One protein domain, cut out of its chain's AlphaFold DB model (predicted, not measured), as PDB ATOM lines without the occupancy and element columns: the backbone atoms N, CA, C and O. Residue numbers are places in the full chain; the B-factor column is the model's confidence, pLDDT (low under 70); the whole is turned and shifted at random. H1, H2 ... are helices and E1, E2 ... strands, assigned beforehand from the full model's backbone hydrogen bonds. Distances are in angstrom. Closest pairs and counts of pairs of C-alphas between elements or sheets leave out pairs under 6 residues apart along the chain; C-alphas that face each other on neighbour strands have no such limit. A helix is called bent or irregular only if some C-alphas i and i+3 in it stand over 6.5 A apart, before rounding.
ATOM      1  N   VAL A   7     218.393 229.285 200.890       93.00
ATOM      2  CA  VAL A   7     218.445 229.372 199.431       93.00
ATOM      3  C   VAL A   7     219.858 229.069 198.945       93.00
ATOM      4  O   VAL A   7     220.838 229.553 199.516       93.00
ATOM      5  N   ALA A   8     219.954 228.297 197.869       93.94
ATOM      6  CA  ALA A   8     221.192 228.038 197.152       93.94
ATOM      7  C   ALA A   8     220.934 227.966 195.644       93.94
ATOM      8  O   ALA A   8     219.795 227.840 195.186       93.94
ATOM      9  N   LEU A   9     222.009 228.059 194.871       93.62
ATOM     10  CA  LEU A   9     221.980 227.900 193.423       93.62
ATOM     11  C   LEU A   9     222.309 226.446 193.056       93.62
ATOM     12  O   LEU A   9     223.090 225.800 193.751       93.62
ATOM     13  N   PHE A  10     221.745 225.924 191.968       94.19
ATOM     14  CA  PHE A  10     222.007 224.558 191.505       94.19
ATOM     15  C   PHE A  10     222.067 224.467 189.977       94.19
ATOM     16  O   PHE A  10     221.237 225.045 189.274       94.19
ATOM     17  N   VAL A  11     223.045 223.718 189.465       90.94
ATOM     18  CA  VAL A  11     223.356 223.606 188.023       90.94
ATOM     19  C   VAL A  11     222.785 222.360 187.339       90.94
ATOM     20  O   VAL A  11     222.913 222.215 186.127       90.94
ATOM     21  N   GLY A  12     222.173 221.439 188.088       88.19
ATOM     22  CA  GLY A  12     221.664 220.186 187.534       88.19
ATOM     23  C   GLY A  12     220.295 220.310 186.860       88.19
ATOM     24  O   GLY A  12     219.488 221.196 187.153       88.19
ATOM     25  N   LYS A  13     219.999 219.351 185.974       85.00
ATOM     26  CA  LYS A  13     218.756 219.305 185.180       85.00
ATOM     27  C   LYS A  13     217.514 218.868 185.964       85.00
ATOM     28  O   LYS A  13     216.406 219.049 185.463       85.00
ATOM     29  N   PHE A  14     217.655 218.436 187.211       91.00
ATOM     30  CA  PHE A  14     216.554 218.035 188.093       91.00
ATOM     31  C   PHE A  14     216.470 218.890 189.367       91.00
ATOM     32  O   PHE A  14     217.296 219.776 189.572       91.00
ATOM     33  N   ILE A  15     215.459 218.641 190.203       92.69
ATOM     34  CA  ILE A  15     215.357 219.201 191.556       92.69
ATOM     35  C   ILE A  15     215.814 218.108 192.533       92.69
ATOM     36  O   ILE A  15     215.207 217.034 192.543       92.69
ATOM     37  N   PRO A  16     216.897 218.321 193.301       95.12
ATOM     38  CA  PRO A  16     217.341 217.366 194.304       95.12
ATOM     39  C   PRO A  16     216.268 217.079 195.353       95.12
ATOM     40  O   PRO A  16     215.488 217.960 195.714       95.12
ATOM     41  N   LYS A  17     216.260 215.850 195.869       94.56
ATOM     42  CA  LYS A  17     215.397 215.454 196.981       94.56
ATOM     43  C   LYS A  17     215.569 216.429 198.147       94.56
ATOM     44  O   LYS A  17     216.692 216.768 198.507       94.56
ATOM     45  N   ASP A  18     214.443 216.833 198.728       95.00
ATOM     46  CA  ASP A  18     214.355 217.766 199.855       95.00
ATOM     47  C   ASP A  18     214.782 219.211 199.514       95.00
ATOM     48  O   ASP A  18     215.076 220.032 200.383       95.00
ATOM     49  N   TRP A  19     214.735 219.549 198.222       95.50
ATOM     50  CA  TRP A  19     214.821 220.910 197.705       95.50
ATOM     51  C   TRP A  19     213.586 221.243 196.867       95.50
ATOM     52  O   TRP A  19     212.929 220.365 196.307       95.50
ATOM     53  N   ALA A  20     213.257 222.529 196.767       95.00
ATOM     54  CA  ALA A  20     212.154 223.020 195.945       95.00
ATOM     55  C   ALA A  20     212.562 224.273 195.167       95.00
ATOM     56  O   ALA A  20     213.442 225.016 195.595       95.00
ATOM     57  N   LEU A  21     211.903 224.527 194.032       93.38
ATOM     58  CA  LEU A  21     212.088 225.769 193.279       93.38
ATOM     59  C   LEU A  21     211.637 226.976 194.102       93.38
ATOM     60  O   LEU A  21     210.551 226.969 194.692       93.38
ATOM     61  N   CYS A  22     212.426 228.044 194.055       91.62
ATOM     62  CA  CYS A  22     212.041 229.345 194.587       91.62
ATOM     63  C   CYS A  22     211.095 230.082 193.623       91.62
ATOM     64  O   CYS A  22     211.476 231.076 193.024       91.62
ATOM     65  N   ASN A  23     209.870 229.582 193.448       90.88
ATOM     66  CA  ASN A  23     208.891 230.102 192.483       90.88
ATOM     67  C   ASN A  23     207.600 230.639 193.132       90.88
ATOM     68  O   ASN A  23     206.573 230.758 192.460       90.88
ATOM     69  N   GLY A  24     207.610 230.894 194.443       90.25
ATOM     70  CA  GLY A  24     206.442 231.394 195.178       90.25
ATOM     71  C   GLY A  24     205.335 230.364 195.437       90.25
ATOM     72  O   GLY A  24     204.348 230.687 196.102       90.25
ATOM     73  N   LYS A  25     205.449 229.132 194.926       89.94
ATOM     74  CA  LYS A  25     204.448 228.076 195.144       89.94
ATOM     75  C   LYS A  25     204.742 227.330 196.440       89.94
ATOM     76  O   LYS A  25     205.888 227.198 196.844       89.94
ATOM     77  N   ASN A  26     203.708 226.798 197.089       89.38
ATOM     78  CA  ASN A  26     203.842 225.982 198.306       89.38
ATOM     79  C   ASN A  26     204.644 226.665 199.436       89.38
ATOM     80  O   ASN A  26     205.308 225.995 200.223       89.38
ATOM     81  N   GLY A  27     204.600 228.000 199.503       88.25
ATOM     82  CA  GLY A  27     205.323 228.782 200.508       88.25
ATOM     83  C   GLY A  27     206.826 228.934 200.250       88.25
ATOM     84  O   GLY A  27     207.534 229.388 201.148       88.25
ATOM     85  N   THR A  28     207.334 228.573 199.065       93.25
ATOM     86  CA  THR A  28     208.730 228.854 198.703       93.25
ATOM     87  C   THR A  28     208.931 230.344 198.407       93.25
ATOM     88  O   THR A  28     207.975 231.038 198.046       93.25
ATOM     89  N   PRO A  29     210.158 230.877 198.552       91.25
ATOM     90  CA  PRO A  29     210.455 232.253 198.166       91.25
ATOM     91  C   PRO A  29     210.074 232.524 196.705       91.25
ATOM     92  O   PRO A  29     210.266 231.665 195.850       91.25
ATOM     93  N   ASN A  30     209.565 233.721 196.411       90.44
ATOM     94  CA  ASN A  30     209.311 234.180 195.044       90.44
ATOM     95  C   ASN A  30     210.463 235.080 194.580       90.44
ATOM     96  O   ASN A  30     210.371 236.307 194.618       90.44
ATOM     97  N   ILE A  31     211.577 234.451 194.225       83.12
ATOM     98  CA  ILE A  31     212.736 235.091 193.591       83.12
ATOM     99  C   ILE A  31     212.845 234.545 192.162       83.12
ATOM    100  O   ILE A  31     212.177 233.557 191.865       83.12
ATOM    101  N   PRO A  32     213.615 235.159 191.244       72.00
ATOM    102  CA  PRO A  32     213.804 234.573 189.918       72.00
ATOM    103  C   PRO A  32     214.220 233.110 190.078       72.00
ATOM    104  O   PRO A  32     215.199 232.837 190.757       72.00
ATOM    105  N   ASP A  33     213.461 232.165 189.527       60.53
ATOM    106  CA  ASP A  33     213.730 230.732 189.708       60.53
ATOM    107  C   ASP A  33     214.929 230.260 188.868       60.53
ATOM    108  O   ASP A  33     215.498 229.196 189.127       60.53
ATOM    109  N   THR A  34     215.344 231.095 187.913       65.25
ATOM    110  CA  THR A  34     216.428 230.874 186.964       65.25
ATOM    111  C   THR A  34     217.332 232.103 186.876       65.25
ATOM    112  O   THR A  34     216.887 233.207 186.564       65.25
ATOM    113  N   VAL A  35     218.626 231.899 187.104       73.94
ATOM    114  CA  VAL A  35     219.706 232.807 186.696       73.94
ATOM    115  C   VAL A  35     220.399 232.225 185.479       73.94
ATOM    116  O   VAL A  35     220.458 231.010 185.310       73.94
ATOM    117  N   TYR A  36     220.953 233.103 184.653       80.25
ATOM    118  CA  TYR A  36     221.788 232.706 183.532       80.25
ATOM    119  C   TYR A  36     223.244 232.997 183.862       80.25
ATOM    120  O   TYR A  36     223.572 234.077 184.365       80.25
ATOM    121  N   ASP A  37     224.120 232.036 183.590       81.75
ATOM    122  CA  ASP A  37     225.550 232.317 183.566       81.75
ATOM    123  C   ASP A  37     225.915 233.175 182.335       81.75
ATOM    124  O   ASP A  37     225.077 233.483 181.480       81.75
ATOM    125  N   LYS A  38     227.186 233.573 182.208       82.69
ATOM    126  CA  LYS A  38     227.647 234.367 181.055       82.69
ATOM    127  C   LYS A  38     227.553 233.646 179.703       82.69
ATOM    128  O   LYS A  38     227.708 234.312 178.681       82.69
ATOM    129  N   TYR A  39     227.327 232.337 179.687       81.69
ATOM    130  CA  TYR A  39     227.144 231.534 178.480       81.69
ATOM    131  C   TYR A  39     225.660 231.329 178.131       81.69
ATOM    132  O   TYR A  39     225.359 230.745 177.093       81.69
ATOM    133  N   GLY A  40     224.733 231.839 178.951       81.69
ATOM    134  CA  GLY A  40     223.291 231.660 178.768       81.69
ATOM    135  C   GLY A  40     222.750 230.357 179.361       81.69
ATOM    136  O   GLY A  40     221.593 230.013 179.116       81.69
ATOM    137  N   ASN A  41     223.549 229.636 180.152       85.31
ATOM    138  CA  ASN A  41     223.130 228.404 180.809       85.31
ATOM    139  C   ASN A  41     222.271 228.697 182.035       85.31
ATOM    140  O   ASN A  41     222.580 229.576 182.838       85.31
ATOM    141  N   THR A  42     221.208 227.914 182.202       85.19
ATOM    142  CA  THR A  42     220.301 228.000 183.348       85.19
ATOM    143  C   THR A  42     220.948 227.469 184.626       85.19
ATOM    144  O   THR A  42     221.417 226.333 184.680       85.19
ATOM    145  N   ILE A  43     220.875 228.272 185.684       90.00
ATOM    146  CA  ILE A  43     221.164 227.921 187.075       90.00
ATOM    147  C   ILE A  43     219.891 228.186 187.877       90.00
ATOM    148  O   ILE A  43     219.264 229.230 187.714       90.00
ATOM    149  N   ARG A  44     219.487 227.254 188.738       90.56
ATOM    150  CA  ARG A  44     218.214 227.343 189.464       90.56
ATOM    151  C   ARG A  44     218.408 227.839 190.881       90.56
ATOM    152  O   ARG A  44     219.313 227.366 191.564       90.56
ATOM    153  N   TYR A  45     217.519 228.715 191.338       92.25
ATOM    154  CA  TYR A  45     217.384 228.996 192.763       92.25
ATOM    155  C   TYR A  45     216.513 227.929 193.413       92.25
ATOM    156  O   TYR A  45     215.341 227.754 193.061       92.25
ATOM    157  N   LEU A  46     217.100 227.232 194.377       94.06
ATOM    158  CA  LEU A  46     216.425 226.230 195.177       94.06
ATOM    159  C   LEU A  46     216.403 226.651 196.642       94.06
ATOM    160  O   LEU A  46     217.322 227.314 197.124       94.06
ATOM    161  N   VAL A  47     215.370 226.218 197.352       94.88
ATOM    162  CA  VAL A  47     215.261 226.335 198.803       94.88
ATOM    163  C   VAL A  47     215.246 224.943 199.422       94.88
ATOM    164  O   VAL A  47     214.522 224.061 198.952       94.88
ATOM    165  N   ALA A  48     216.045 224.740 200.465       96.12
ATOM    166  CA  ALA A  48     216.039 223.497 201.225       96.12
ATOM    167  C   ALA A  48     214.714 223.362 201.994       96.12
ATOM    168  O   ALA A  48     214.301 224.281 202.714       96.12
ATOM    169  N   THR A  49     214.030 222.226 201.855       95.19
ATOM    170  CA  THR A  49     212.753 221.961 202.543       95.19
ATOM    171  C   THR A  49     212.949 221.313 203.915       95.19
ATOM    172  O   THR A  49     212.022 221.315 204.735       95.19
ATOM    173  N   GLN A  50     214.168 220.850 204.203       94.31
ATOM    174  CA  GLN A  50     214.610 220.319 205.491       94.31
ATOM    175  C   GLN A  50     216.080 220.687 205.771       94.31
ATOM    176  O   GLN A  50     216.744 221.313 204.946       94.31
ATOM    177  N   ASP A  51     216.583 220.303 206.944       95.06
ATOM    178  CA  ASP A  51     217.998 220.444 207.287       95.06
ATOM    179  C   ASP A  51     218.852 219.358 206.611       95.06
ATOM    180  O   ASP A  51     218.472 218.190 206.543       95.06
ATOM    181  N   HIS A  52     220.037 219.750 206.155       92.25
ATOM    182  CA  HIS A  52     221.043 218.898 205.535       92.25
ATOM    183  C   HIS A  52     222.387 219.073 206.241       92.25
ATOM    184  O   HIS A  52     222.886 220.195 206.378       92.25
ATOM    185  N   GLU A  53     223.011 217.967 206.627       90.19
ATOM    186  CA  GLU A  53     224.301 217.977 207.330       90.19
ATOM    187  C   GLU A  53     225.486 218.147 206.366       90.19
ATOM    188  O   GLU A  53     226.475 218.796 206.697       90.19
ATOM    189  N   ASP A  54     225.337 217.716 205.113       89.94
ATOM    190  CA  ASP A  54     226.413 217.721 204.122       89.94
ATOM    191  C   ASP A  54     226.265 218.804 203.048       89.94
ATOM    192  O   ASP A  54     225.284 219.556 202.989       89.94
ATOM    193  N   TYR A  55     227.300 218.946 202.223       91.69
ATOM    194  CA  TYR A  55     227.238 219.695 200.970       91.69
ATOM    195  C   TYR A  55     226.973 218.737 199.814       91.69
ATOM    196  O   TYR A  55     227.450 217.603 199.807       91.69
ATOM    197  N   TYR A  56     226.202 219.206 198.838       95.31
ATOM    198  CA  TYR A  56     225.866 218.428 197.657       95.31
ATOM    199  C   TYR A  56     226.611 218.962 196.445       95.31
ATOM    200  O   TYR A  56     226.633 220.173 196.208       95.31
ATOM    201  N   ILE A  57     227.172 218.050 195.655       96.94
ATOM    202  CA  ILE A  57     227.885 218.389 194.422       96.94
ATOM    203  C   ILE A  57     226.949 219.169 193.488       96.94
ATOM    204  O   ILE A  57     225.761 218.860 193.365       96.94
ATOM    205  N   GLY A  58     227.486 220.204 192.841       95.62
ATOM    206  CA  GLY A  58     226.750 221.051 191.902       95.62
ATOM    207  C   GLY A  58     225.921 222.167 192.547       95.62
ATOM    208  O   GLY A  58     225.379 223.008 191.825       95.62
ATOM    209  N   PHE A  59     225.827 222.220 193.879       96.56
ATOM    210  CA  PHE A  59     225.288 223.397 194.555       96.56
ATOM    211  C   PHE A  59     226.300 224.537 194.572       96.56
ATOM    212  O   PHE A  59     227.499 224.327 194.760       96.56
ATOM    213  N   ILE A  60     225.783 225.749 194.399       94.88
ATOM    214  CA  ILE A  60     226.537 226.990 194.332       94.88
ATOM    215  C   ILE A  60     226.112 227.909 195.475       94.88
ATOM    216  O   ILE A  60     224.919 228.118 195.713       94.88
ATOM    217  N   TYR A  61     227.103 228.500 196.138       93.19
ATOM    218  CA  TYR A  61     226.903 229.438 197.240       93.19
ATOM    219  C   TYR A  61     227.667 230.745 197.000       93.19
ATOM    220  O   TYR A  61     228.772 230.716 196.444       93.19
ATOM    221  N   PRO A  62     227.098 231.897 197.400       90.00
ATOM    222  CA  PRO A  62     227.816 233.160 197.388       90.00
ATOM    223  C   PRO A  62     228.901 233.166 198.470       90.00
ATOM    224  O   PRO A  62     228.737 232.594 199.547       90.00
ATOM    225  N   THR A  63     229.998 233.856 198.197       86.94
ATOM    226  CA  THR A  63     231.120 234.009 199.121       86.94
ATOM    227  C   THR A  63     231.843 235.324 198.867       86.94
ATOM    228  O   THR A  63     231.760 235.899 197.784       86.94
ATOM    229  N   VAL A  64     232.547 235.817 199.879       84.62
ATOM    230  CA  VAL A  64     233.455 236.972 199.764       84.62
ATOM    231  C   VAL A  64     234.902 236.540 199.526       84.62
ATOM    232  O   VAL A  64     235.768 237.379 199.318       84.62
ATOM    233  N   ILE A  65     235.164 235.234 199.592       84.62
ATOM    234  CA  ILE A  65     236.491 234.656 199.412       84.62
ATOM    235  C   ILE A  65     236.782 234.553 197.911       84.62
ATOM    236  O   ILE A  65     235.961 234.052 197.142       84.62
ATOM    237  N   ASP A  66     237.959 235.010 197.500       87.56
ATOM    238  CA  ASP A  66     238.408 235.056 196.108       87.56
ATOM    239  C   ASP A  66     239.298 233.867 195.701       87.56
ATOM    240  O   ASP A  66     239.797 233.829 194.578       87.56
ATOM    241  N   TYR A  67     239.454 232.875 196.582       89.69
ATOM    242  CA  TYR A  67     240.143 231.606 196.345       89.69
ATOM    243  C   TYR A  67     239.259 230.418 196.741       89.69
ATOM    244  O   TYR A  67     238.525 230.486 197.723       89.69
ATOM    245  N   ALA A  68     239.342 229.307 196.009       92.31
ATOM    246  CA  ALA A  68     238.542 228.121 196.297       92.31
ATOM    247  C   ALA A  68     239.175 227.250 197.409       92.31
ATOM    248  O   ALA A  68     240.338 226.857 197.276       92.31
ATOM    249  N   PRO A  69     238.456 226.941 198.504       94.38
ATOM    250  CA  PRO A  69     238.897 225.950 199.485       94.38
ATOM    251  C   PRO A  69     238.783 224.517 198.936       94.38
ATOM    252  O   PRO A  69     238.150 224.277 197.911       94.38
ATOM    253  N   ILE A  70     239.368 223.545 199.645       94.56
ATOM    254  CA  ILE A  70     239.288 222.117 199.283       94.56
ATOM    255  C   ILE A  70     237.822 221.687 199.136       94.56
ATOM    256  O   ILE A  70     237.000 221.975 200.005       94.56
ATOM    257  N   GLY A  71     237.518 220.989 198.038       95.38
ATOM    258  CA  GLY A  71     236.176 220.502 197.702       95.38
ATOM    259  C   GLY A  71     235.268 221.529 197.020       95.38
ATOM    260  O   GLY A  71     234.110 221.230 196.714       95.38
ATOM    261  N   TRP A  72     235.796 222.719 196.733       96.62
ATOM    262  CA  TRP A  72     235.096 223.804 196.058       96.62
ATOM    263  C   TRP A  72     235.894 224.323 194.868       96.62
ATOM    264  O   TRP A  72     237.114 224.195 194.811       96.62
ATOM    265  N   GLU A  73     235.198 224.961 193.935       97.12
ATOM    266  CA  GLU A  73     235.797 225.717 192.833       97.12
ATOM    267  C   GLU A  73     235.048 227.035 192.633       97.12
ATOM    268  O   GLU A  73     233.860 227.135 192.946       97.12
ATOM    269  N   LEU A  74     235.716 228.059 192.097       94.94
ATOM    270  CA  LEU A  74     235.059 229.318 191.740       94.94
ATOM    271  C   LEU A  74     234.220 229.160 190.463       94.94
ATOM    272  O   LEU A  74     234.620 228.499 189.508       94.94
ATOM    273  N   CYS A  75     233.066 229.824 190.409       93.56
ATOM    274  CA  CYS A  75     232.229 229.911 189.209       93.56
ATOM    275  C   CYS A  75     232.722 231.018 188.258       93.56
ATOM    276  O   CYS A  75     232.002 231.983 187.977       93.56
ATOM    277  N   ASP A  76     233.959 230.904 187.776       91.94
ATOM    278  CA  ASP A  76     234.623 231.879 186.900       91.94
ATOM    279  C   ASP A  76     234.782 231.417 185.436       91.94
ATOM    280  O   ASP A  76     235.273 232.179 184.590       91.94
ATOM    281  N   GLY A  77     234.295 230.216 185.113       91.88
ATOM    282  CA  GLY A  77     234.459 229.587 183.804       91.88
ATOM    283  C   GLY A  77     235.743 228.766 183.649       91.88
ATOM    284  O   GLY A  77     236.194 228.586 182.520       91.88
ATOM    285  N   LYS A  78     236.360 228.295 184.741       92.62
ATOM    286  CA  LYS A  78     237.501 227.362 184.712       92.62
ATOM    287  C   LYS A  78     237.201 226.085 183.910       92.62
ATOM    288  O   LYS A  78     236.089 225.565 183.953       92.62
ATOM    289  N   ILE A  79     238.213 225.562 183.211       94.62
ATOM    290  CA  ILE A  79     238.175 224.245 182.554       94.62
ATOM    291  C   ILE A  79     238.545 223.164 183.573       94.62
ATOM    292  O   ILE A  79     239.570 223.276 184.246       94.62
ATOM    293  N   MET A  80     237.743 222.106 183.641       95.38
ATOM    294  CA  MET A  80     237.923 220.957 184.528       95.38
ATOM    295  C   MET A  80     238.113 219.674 183.721       95.38
ATOM    296  O   MET A  80     237.559 219.528 182.630       95.38
ATOM    297  N   ASN A  81     238.876 218.729 184.271       95.44
ATOM    298  CA  ASN A  81     239.015 217.389 183.710       95.44
ATOM    299  C   ASN A  81     237.820 216.507 184.122       95.44
ATOM    300  O   ASN A  81     237.435 216.487 185.295       95.44
ATOM    301  N   ILE A  82     237.245 215.775 183.163       94.44
ATOM    302  CA  ILE A  82     236.102 214.874 183.373       94.44
ATOM    303  C   ILE A  82     236.474 213.697 184.280       94.44
ATOM    304  O   ILE A  82     235.696 213.366 185.171       94.44
ATOM    305  N   GLN A  83     237.639 213.074 184.075       94.81
ATOM    306  CA  GLN A  83     238.067 211.885 184.825       94.81
ATOM    307  C   GLN A  83     238.188 212.172 186.324       94.81
ATOM    308  O   GLN A  83     237.812 211.329 187.134       94.81
ATOM    309  N   ASP A  84     238.611 213.385 186.681       95.00
ATOM    310  CA  ASP A  84     238.754 213.811 188.075       95.00
ATOM    311  C   ASP A  84     237.437 214.313 188.699       95.00
ATOM    312  O   ASP A  84     237.345 214.466 189.911       95.00
ATOM    313  N   ASN A  85     236.403 214.588 187.891       95.19
ATOM    314  CA  ASN A  85     235.170 215.257 188.333       95.19
ATOM    315  C   ASN A  85     233.903 214.580 187.790       95.19
ATOM    316  O   ASN A  85     232.920 215.251 187.466       95.19
ATOM    317  N   LEU A  86     233.906 213.247 187.689       94.56
ATOM    318  CA  LEU A  86     232.831 212.469 187.055       94.56
ATOM    319  C   LEU A  86     231.433 212.797 187.601       94.56
ATOM    320  O   LEU A  86     230.485 212.933 186.829       94.56
ATOM    321  N   TYR A  87     231.307 212.968 188.919       94.75
ATOM    322  CA  TYR A  87     230.037 213.294 189.573       94.75
ATOM    323  C   TYR A  87     229.540 214.704 189.256       94.75
ATOM    324  O   TYR A  87     228.349 214.920 189.057       94.75
ATOM    325  N   LEU A  88     230.437 215.686 189.190       95.25
ATOM    326  CA  LEU A  88     230.050 217.041 188.811       95.25
ATOM    327  C   LEU A  88     229.697 217.097 187.319       95.25
ATOM    328  O   LEU A  88     228.682 217.688 186.936       95.25
ATOM    329  N   TYR A  89     230.490 216.420 186.486       93.56
ATOM    330  CA  TYR A  89     230.235 216.299 185.057       93.56
ATOM    331  C   TYR A  89     228.897 215.614 184.766       93.56
ATOM    332  O   TYR A  89     228.197 216.040 183.855       93.56
ATOM    333  N   SER A  90     228.461 214.619 185.545       92.19
ATOM    334  CA  SER A  90     227.153 213.989 185.311       92.19
ATOM    335  C   SER A  90     225.963 214.919 185.590       92.19
ATOM    336  O   SER A  90     224.879 214.688 185.052       92.19
ATOM    337  N   LEU A  91     226.142 215.981 186.388       92.25
ATOM    338  CA  LEU A  91     225.117 217.007 186.629       92.25
ATOM    339  C   LEU A  91     225.099 218.082 185.539       92.25
ATOM    340  O   LEU A  91     224.021 218.471 185.080       92.25
ATOM    341  N   LEU A  92     226.283 218.564 185.154       88.44
ATOM    342  CA  LEU A  92     226.474 219.632 184.167       88.44
ATOM    343  C   LEU A  92     226.304 219.108 182.735       88.44
ATOM    344  O   LEU A  92     225.670 219.750 181.901       88.44
ATOM    345  N   SER A  93     226.822 217.911 182.459       83.44
ATOM    346  CA  SER A  93     226.829 217.262 181.150       83.44
ATOM    347  C   SER A  93     227.351 218.220 180.064       83.44
ATOM    348  O   SER A  93     228.238 219.035 180.311       83.44
ATOM    349  N   GLU A  94     226.792 218.156 178.859       74.12
ATOM    350  CA  GLU A  94     227.163 219.011 177.728       74.12
ATOM    351  C   GLU A  94     226.778 220.490 177.925       74.12
ATOM    352  O   GLU A  94     227.183 221.330 177.128       74.12
ATOM    353  N   THR A  95     226.029 220.848 178.982       78.19
ATOM    354  CA  THR A  95     225.522 222.218 179.187       78.19
ATOM    355  C   THR A  95     226.644 223.247 179.273       78.19
ATOM    356  O   THR A  95     226.501 224.354 178.770       78.19
ATOM    357  N   TYR A  96     227.785 222.886 179.853       78.00
ATOM    358  CA  TYR A  96     228.894 223.822 180.005       78.00
ATOM    359  C   TYR A  96     230.002 223.617 178.972       78.00
ATOM    360  O   TYR A  96     231.047 224.244 179.087       78.00
ATOM    361  N   ASN A  97     229.747 222.836 177.913       71.56
ATOM    362  CA  ASN A  97     230.668 222.593 176.797       71.56
ATOM    363  C   ASN A  97     232.081 222.164 177.248       71.56
ATOM    364  O   ASN A  97     232.342 221.926 178.423       71.56
ATOM    365  N   GLY A  98     233.002 222.020 176.300       77.44
ATOM    366  CA  GLY A  98     234.359 221.513 176.501       77.44
ATOM    367  C   GLY A  98     234.837 220.840 175.220       77.44
ATOM    368  O   GLY A  98     234.326 221.143 174.143       77.44
ATOM    369  N   ASP A  99     235.757 219.885 175.326       81.44
ATOM    370  CA  ASP A  99     236.067 218.970 174.214       81.44
ATOM    371  C   ASP A  99     235.153 217.726 174.189       81.44
ATOM    372  O   ASP A  99     235.415 216.799 173.424       81.44
ATOM    373  N   SER A 100     234.135 217.702 175.068       73.19
ATOM    374  CA  SER A 100     233.142 216.636 175.308       73.19
ATOM    375  C   SER A 100     233.703 215.237 175.592       73.19
ATOM    376  O   SER A 100     232.941 214.290 175.796       73.19
ATOM    377  N   ARG A 101     235.031 215.096 175.650       83.19
ATOM    378  CA  ARG A 101     235.743 213.823 175.812       83.19
ATOM    379  C   ARG A 101     236.588 213.791 177.072       83.19
ATOM    380  O   ARG A 101     236.592 212.780 177.764       83.19
ATOM    381  N   ASN A 102     237.285 214.882 177.373       91.69
ATOM    382  CA  ASN A 102     238.232 214.965 178.481       91.69
ATOM    383  C   ASN A 102     237.939 216.130 179.426       91.69
ATOM    384  O   ASN A 102     238.356 216.086 180.581       91.69
ATOM    385  N   THR A 103     237.255 217.175 178.959       93.81
ATOM    386  CA  THR A 103     237.117 218.442 179.678       93.81
ATOM    387  C   THR A 103     235.715 219.028 179.602       93.81
ATOM    388  O   THR A 103     234.990 218.817 178.629       93.81
ATOM    389  N   PHE A 104     235.366 219.811 180.623       93.06
ATOM    390  CA  PHE A 104     234.166 220.645 180.658       93.06
ATOM    391  C   PHE A 104     234.449 221.992 181.334       93.06
ATOM    392  O   PHE A 104     235.387 222.090 182.126       93.06
ATOM    393  N   TYR A 105     233.664 223.033 181.043       92.94
ATOM    394  CA  TYR A 105     233.776 224.303 181.773       92.94
ATOM    395  C   TYR A 105     232.903 224.316 183.034       92.94
ATOM    396  O   TYR A 105     231.857 223.672 183.107       92.94
ATOM    397  N   LEU A 106     233.310 225.095 184.030       94.31
ATOM    398  CA  LEU A 106     232.444 225.497 185.134       94.31
ATOM    399  C   LEU A 106     231.523 226.656 184.725       94.31
ATOM    400  O   LEU A 106     231.802 227.366 183.752       94.31
ATOM    401  N   PRO A 107     230.445 226.908 185.488       92.62
ATOM    402  CA  PRO A 107     229.651 228.111 185.312       92.62
ATOM    403  C   PRO A 107     230.489 229.372 185.437       92.62
ATOM    404  O   PRO A 107     231.402 229.444 186.257       92.62
ATOM    405  N   LYS A 108     230.125 230.394 184.665       91.19
ATOM    406  CA  LYS A 108     230.710 231.730 184.780       91.19
ATOM    407  C   LYS A 108     229.669 232.714 185.282       91.19
ATOM    408  O   LYS A 108     228.926 233.300 184.492       91.19
ATOM    409  N   ILE A 109     229.626 232.912 186.594       87.44
ATOM    410  CA  ILE A 109     228.695 233.847 187.227       87.44
ATOM    411  C   ILE A 109     229.393 235.199 187.379       87.44
ATOM    412  O   ILE A 109     230.550 235.294 187.791       87.44
ATOM    413  N   GLY A 110     228.710 236.267 186.965       72.88
ATOM    414  CA  GLY A 110     229.234 237.621 187.095       72.88
ATOM    415  C   GLY A 110     229.506 237.971 188.557       72.88
ATOM    416  O   GLY A 110     228.701 237.671 189.434       72.88
ATOM    417  N   LYS A 111     230.629 238.645 188.809       67.56
ATOM    418  CA  LYS A 111     230.907 239.251 190.110       67.56
ATOM    419  C   LYS A 111     229.923 240.403 190.333       67.56
ATOM    420  O   LYS A 111     229.945 241.368 189.564       67.56
ATOM    421  N   PHE A 112     229.069 240.320 191.351       62.81
ATOM    422  CA  PHE A 112     228.230 241.459 191.736       62.81
ATOM    423  C   PHE A 112     229.083 242.438 192.537       62.81
ATOM    424  O   PHE A 112     229.693 242.051 193.535       62.81
ATOM    425  N   LYS A 113     229.155 243.696 192.085       54.25
ATOM    426  CA  LYS A 113     229.775 244.766 192.874       54.25
ATOM    427  C   LYS A 113     228.905 245.019 194.097       54.25
ATOM    428  O   LYS A 113     227.710 245.257 193.952       54.25
ATOM    429  N   SER A 114     229.500 244.965 195.282       54.75
ATOM    430  CA  SER A 114     228.875 245.537 196.467       54.75
ATOM    431  C   SER A 114     228.952 247.060 196.362       54.75
ATOM    432  O   SER A 114     230.034 247.611 196.162       54.75
ATOM    433  N   ASP A 115     227.822 247.750 196.521       59.91
ATOM    434  CA  ASP A 115     227.775 249.221 196.519       59.91
ATOM    435  C   ASP A 115     228.504 249.839 197.734       59.91
ATOM    436  O   ASP A 115     228.792 251.039 197.762       59.91
ATOM    437  N   ASN A 116     228.873 249.019 198.727       56.00
ATOM    438  CA  ASN A 116     229.622 249.437 199.907       56.00
ATOM    439  C   ASN A 116     231.135 249.482 199.624       56.00
ATOM    440  O   ASN A 116     231.856 248.490 199.767       56.00
ATOM    441  N   LYS A 117     231.630 250.681 199.284       52.75
ATOM    442  CA  LYS A 117     233.052 251.033 199.059       52.75
ATOM    443  C   LYS A 117     233.948 250.978 200.320       52.75
ATOM    444  O   LYS A 117     234.958 251.674 200.379       52.75
ATOM    445  N   THR A 118     233.576 250.233 201.359       51.22
ATOM    446  CA  THR A 118     234.119 250.437 202.719       51.22
ATOM    447  C   THR A 118     235.293 249.525 203.091       51.22
ATOM    448  O   THR A 118     235.816 249.634 204.191       51.22
ATOM    449  N   TYR A 119     235.772 248.676 202.180       49.41
ATOM    450  CA  TYR A 119     237.030 247.942 202.363       49.41
ATOM    451  C   TYR A 119     237.899 248.146 201.125       49.41
ATOM    452  O   TYR A 119     237.388 248.166 200.009       49.41
ATOM    453  N   SER A 120     239.194 248.395 201.322       49.06
ATOM    454  CA  SER A 120     240.145 248.689 200.250       49.06
ATOM    455  C   SER A 120     240.346 247.459 199.359       49.06
ATOM    456  O   SER A 120     241.185 246.607 199.641       49.06
ATOM    457  N   GLY A 121     239.546 247.368 198.303       56.00
ATOM    458  CA  GLY A 121     239.534 246.298 197.311       56.00
ATOM    459  C   GLY A 121     238.215 246.343 196.542       56.00
ATOM    460  O   GLY A 121     237.225 246.887 197.034       56.00
ATOM    461  N   ASP A 122     238.176 245.809 195.323       56.78
ATOM    462  CA  ASP A 122     236.892 245.628 194.653       56.78
ATOM    463  C   ASP A 122     236.072 244.575 195.432       56.78
ATOM    464  O   ASP A 122     236.311 243.374 195.306       56.78
ATOM    465  N   ASN A 123     235.124 245.020 196.267       57.28
ATOM    466  CA  ASN A 123     234.236 244.159 197.059       57.28
ATOM    467  C   ASN A 123     233.241 243.434 196.145       57.28
ATOM    468  O   ASN A 123     232.112 243.887 195.926       57.28
ATOM    469  N   PHE A 124     233.672 242.312 195.587       68.38
ATOM    470  CA  PHE A 124     232.849 241.459 194.749       68.38
ATOM    471  C   PHE A 124     232.253 240.304 195.554       68.38
ATOM    472  O   PHE A 124     232.947 239.644 196.320       68.38
ATOM    473  N   ILE A 125     230.971 240.013 195.327       80.44
ATOM    474  CA  ILE A 125     230.421 238.702 195.685       80.44
ATOM    475  C   ILE A 125     230.908 237.705 194.632       80.44
ATOM    476  O   ILE A 125     230.664 237.876 193.432       80.44
ATOM    477  N   HIS A 126     231.608 236.681 195.101       86.12
ATOM    478  CA  HIS A 126     232.027 235.517 194.341       86.12
ATOM    479  C   HIS A 126     231.004 234.393 194.506       86.12
ATOM    480  O   HIS A 126     230.179 234.404 195.419       86.12
ATOM    481  N   TYR A 127     231.081 233.398 193.629       91.56
ATOM    482  CA  TYR A 127     230.271 232.192 193.711       91.56
ATOM    483  C   TYR A 127     231.189 230.988 193.649       91.56
ATOM    484  O   TYR A 127     232.101 230.958 192.821       91.56
ATOM    485  N   MET A 128     230.945 230.021 194.524       94.62
ATOM    486  CA  MET A 128     231.665 228.754 194.535       94.62
ATOM    487  C   MET A 128     230.708 227.602 194.325       94.62
ATOM    488  O   MET A 128     229.619 227.594 194.895       94.62
ATOM    489  N   ILE A 129     231.148 226.625 193.542       96.38
ATOM    490  CA  ILE A 129     230.454 225.369 193.300       96.38
ATOM    491  C   ILE A 129     231.094 224.257 194.129       96.38
ATOM    492  O   ILE A 129     232.318 224.147 194.192       96.38
ATOM    493  N   CYS A 130     230.264 223.438 194.771       97.19
ATOM    494  CA  CYS A 130     230.711 222.239 195.469       97.19
ATOM    495  C   CYS A 130     231.108 221.185 194.430       97.19
ATOM    496  O   CYS A 130     230.264 220.765 193.626       97.19
ATOM    497  N   VAL A 131     232.371 220.763 194.444       96.88
ATOM    498  CA  VAL A 131     232.916 219.756 193.515       96.88
ATOM    499  C   VAL A 131     233.217 218.424 194.202       96.88
ATOM    500  O   VAL A 131     233.255 217.398 193.531       96.88
TER     501      VAL A 131
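This is residues 7 to 131 of the 139 residues of the protein "Microcystin-dependent protein" of Runella defluvii (UniProt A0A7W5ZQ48). A loop-rich body with little regular structure: a strongly twisted, branched antiparallel sheet, E1 to E6 and E9, has H1 and the strand pair E7 and E8 to one side; residues 116 to 121 stick out. The 125 printed residues hold nine named strands, with one helix between E7 and E8; the class is mixed, with 49 residues in named elements. It is compact, radius of gyration of the C-alphas 15.1 A, spanning 42 by 41 by 30 A.

E1, residues 7 to 10, has antiparallel E4, residues 42 to 48, on one side, N 8 to O 46 2.9 A, and E5, residues 59 to 63, on the other, N 9 to O 60 3.0 A. On the other side of E4 are E2, residues 19 to 21, N 20 to O 47 3.0 A, and E3, residues 34 to 36, its hairpin partner, N 35 to O 43 2.8 A. E9, residues 124 to 130, has E5 on one side, N 61 to O 128 2.9 A, and E6, residues 72 to 74, on the other, N 73 to O 129 3.0 A. E7, residues 79 to 81, is antiparallel to E8, residues 103 to 105, N 80 to O 104 2.8 A. H1, residues 86 to 96, only grazes the branched sheet; its closest C-alpha pair with E8 is Tyr 96 and Tyr 105, 5.2 A. In H1, 3 of 7 O i to N i+4 and 3 of 8 O i to N i+3 pairs are within hydrogen-bond range.

E1 begins at C-alpha 7 (218.445, 229.372, 199.431); E9, 19.4 A long, ends at C-alpha 130 (230.711, 222.239, 195.469). H1 is irregular: C-alphas 91 and 94 are 9.4 A apart.

The printed part has no cut. E2 to E3 and E8 to E9 are long links. pLDDT is under 70 at residues 33 to 34 and 111 to 124.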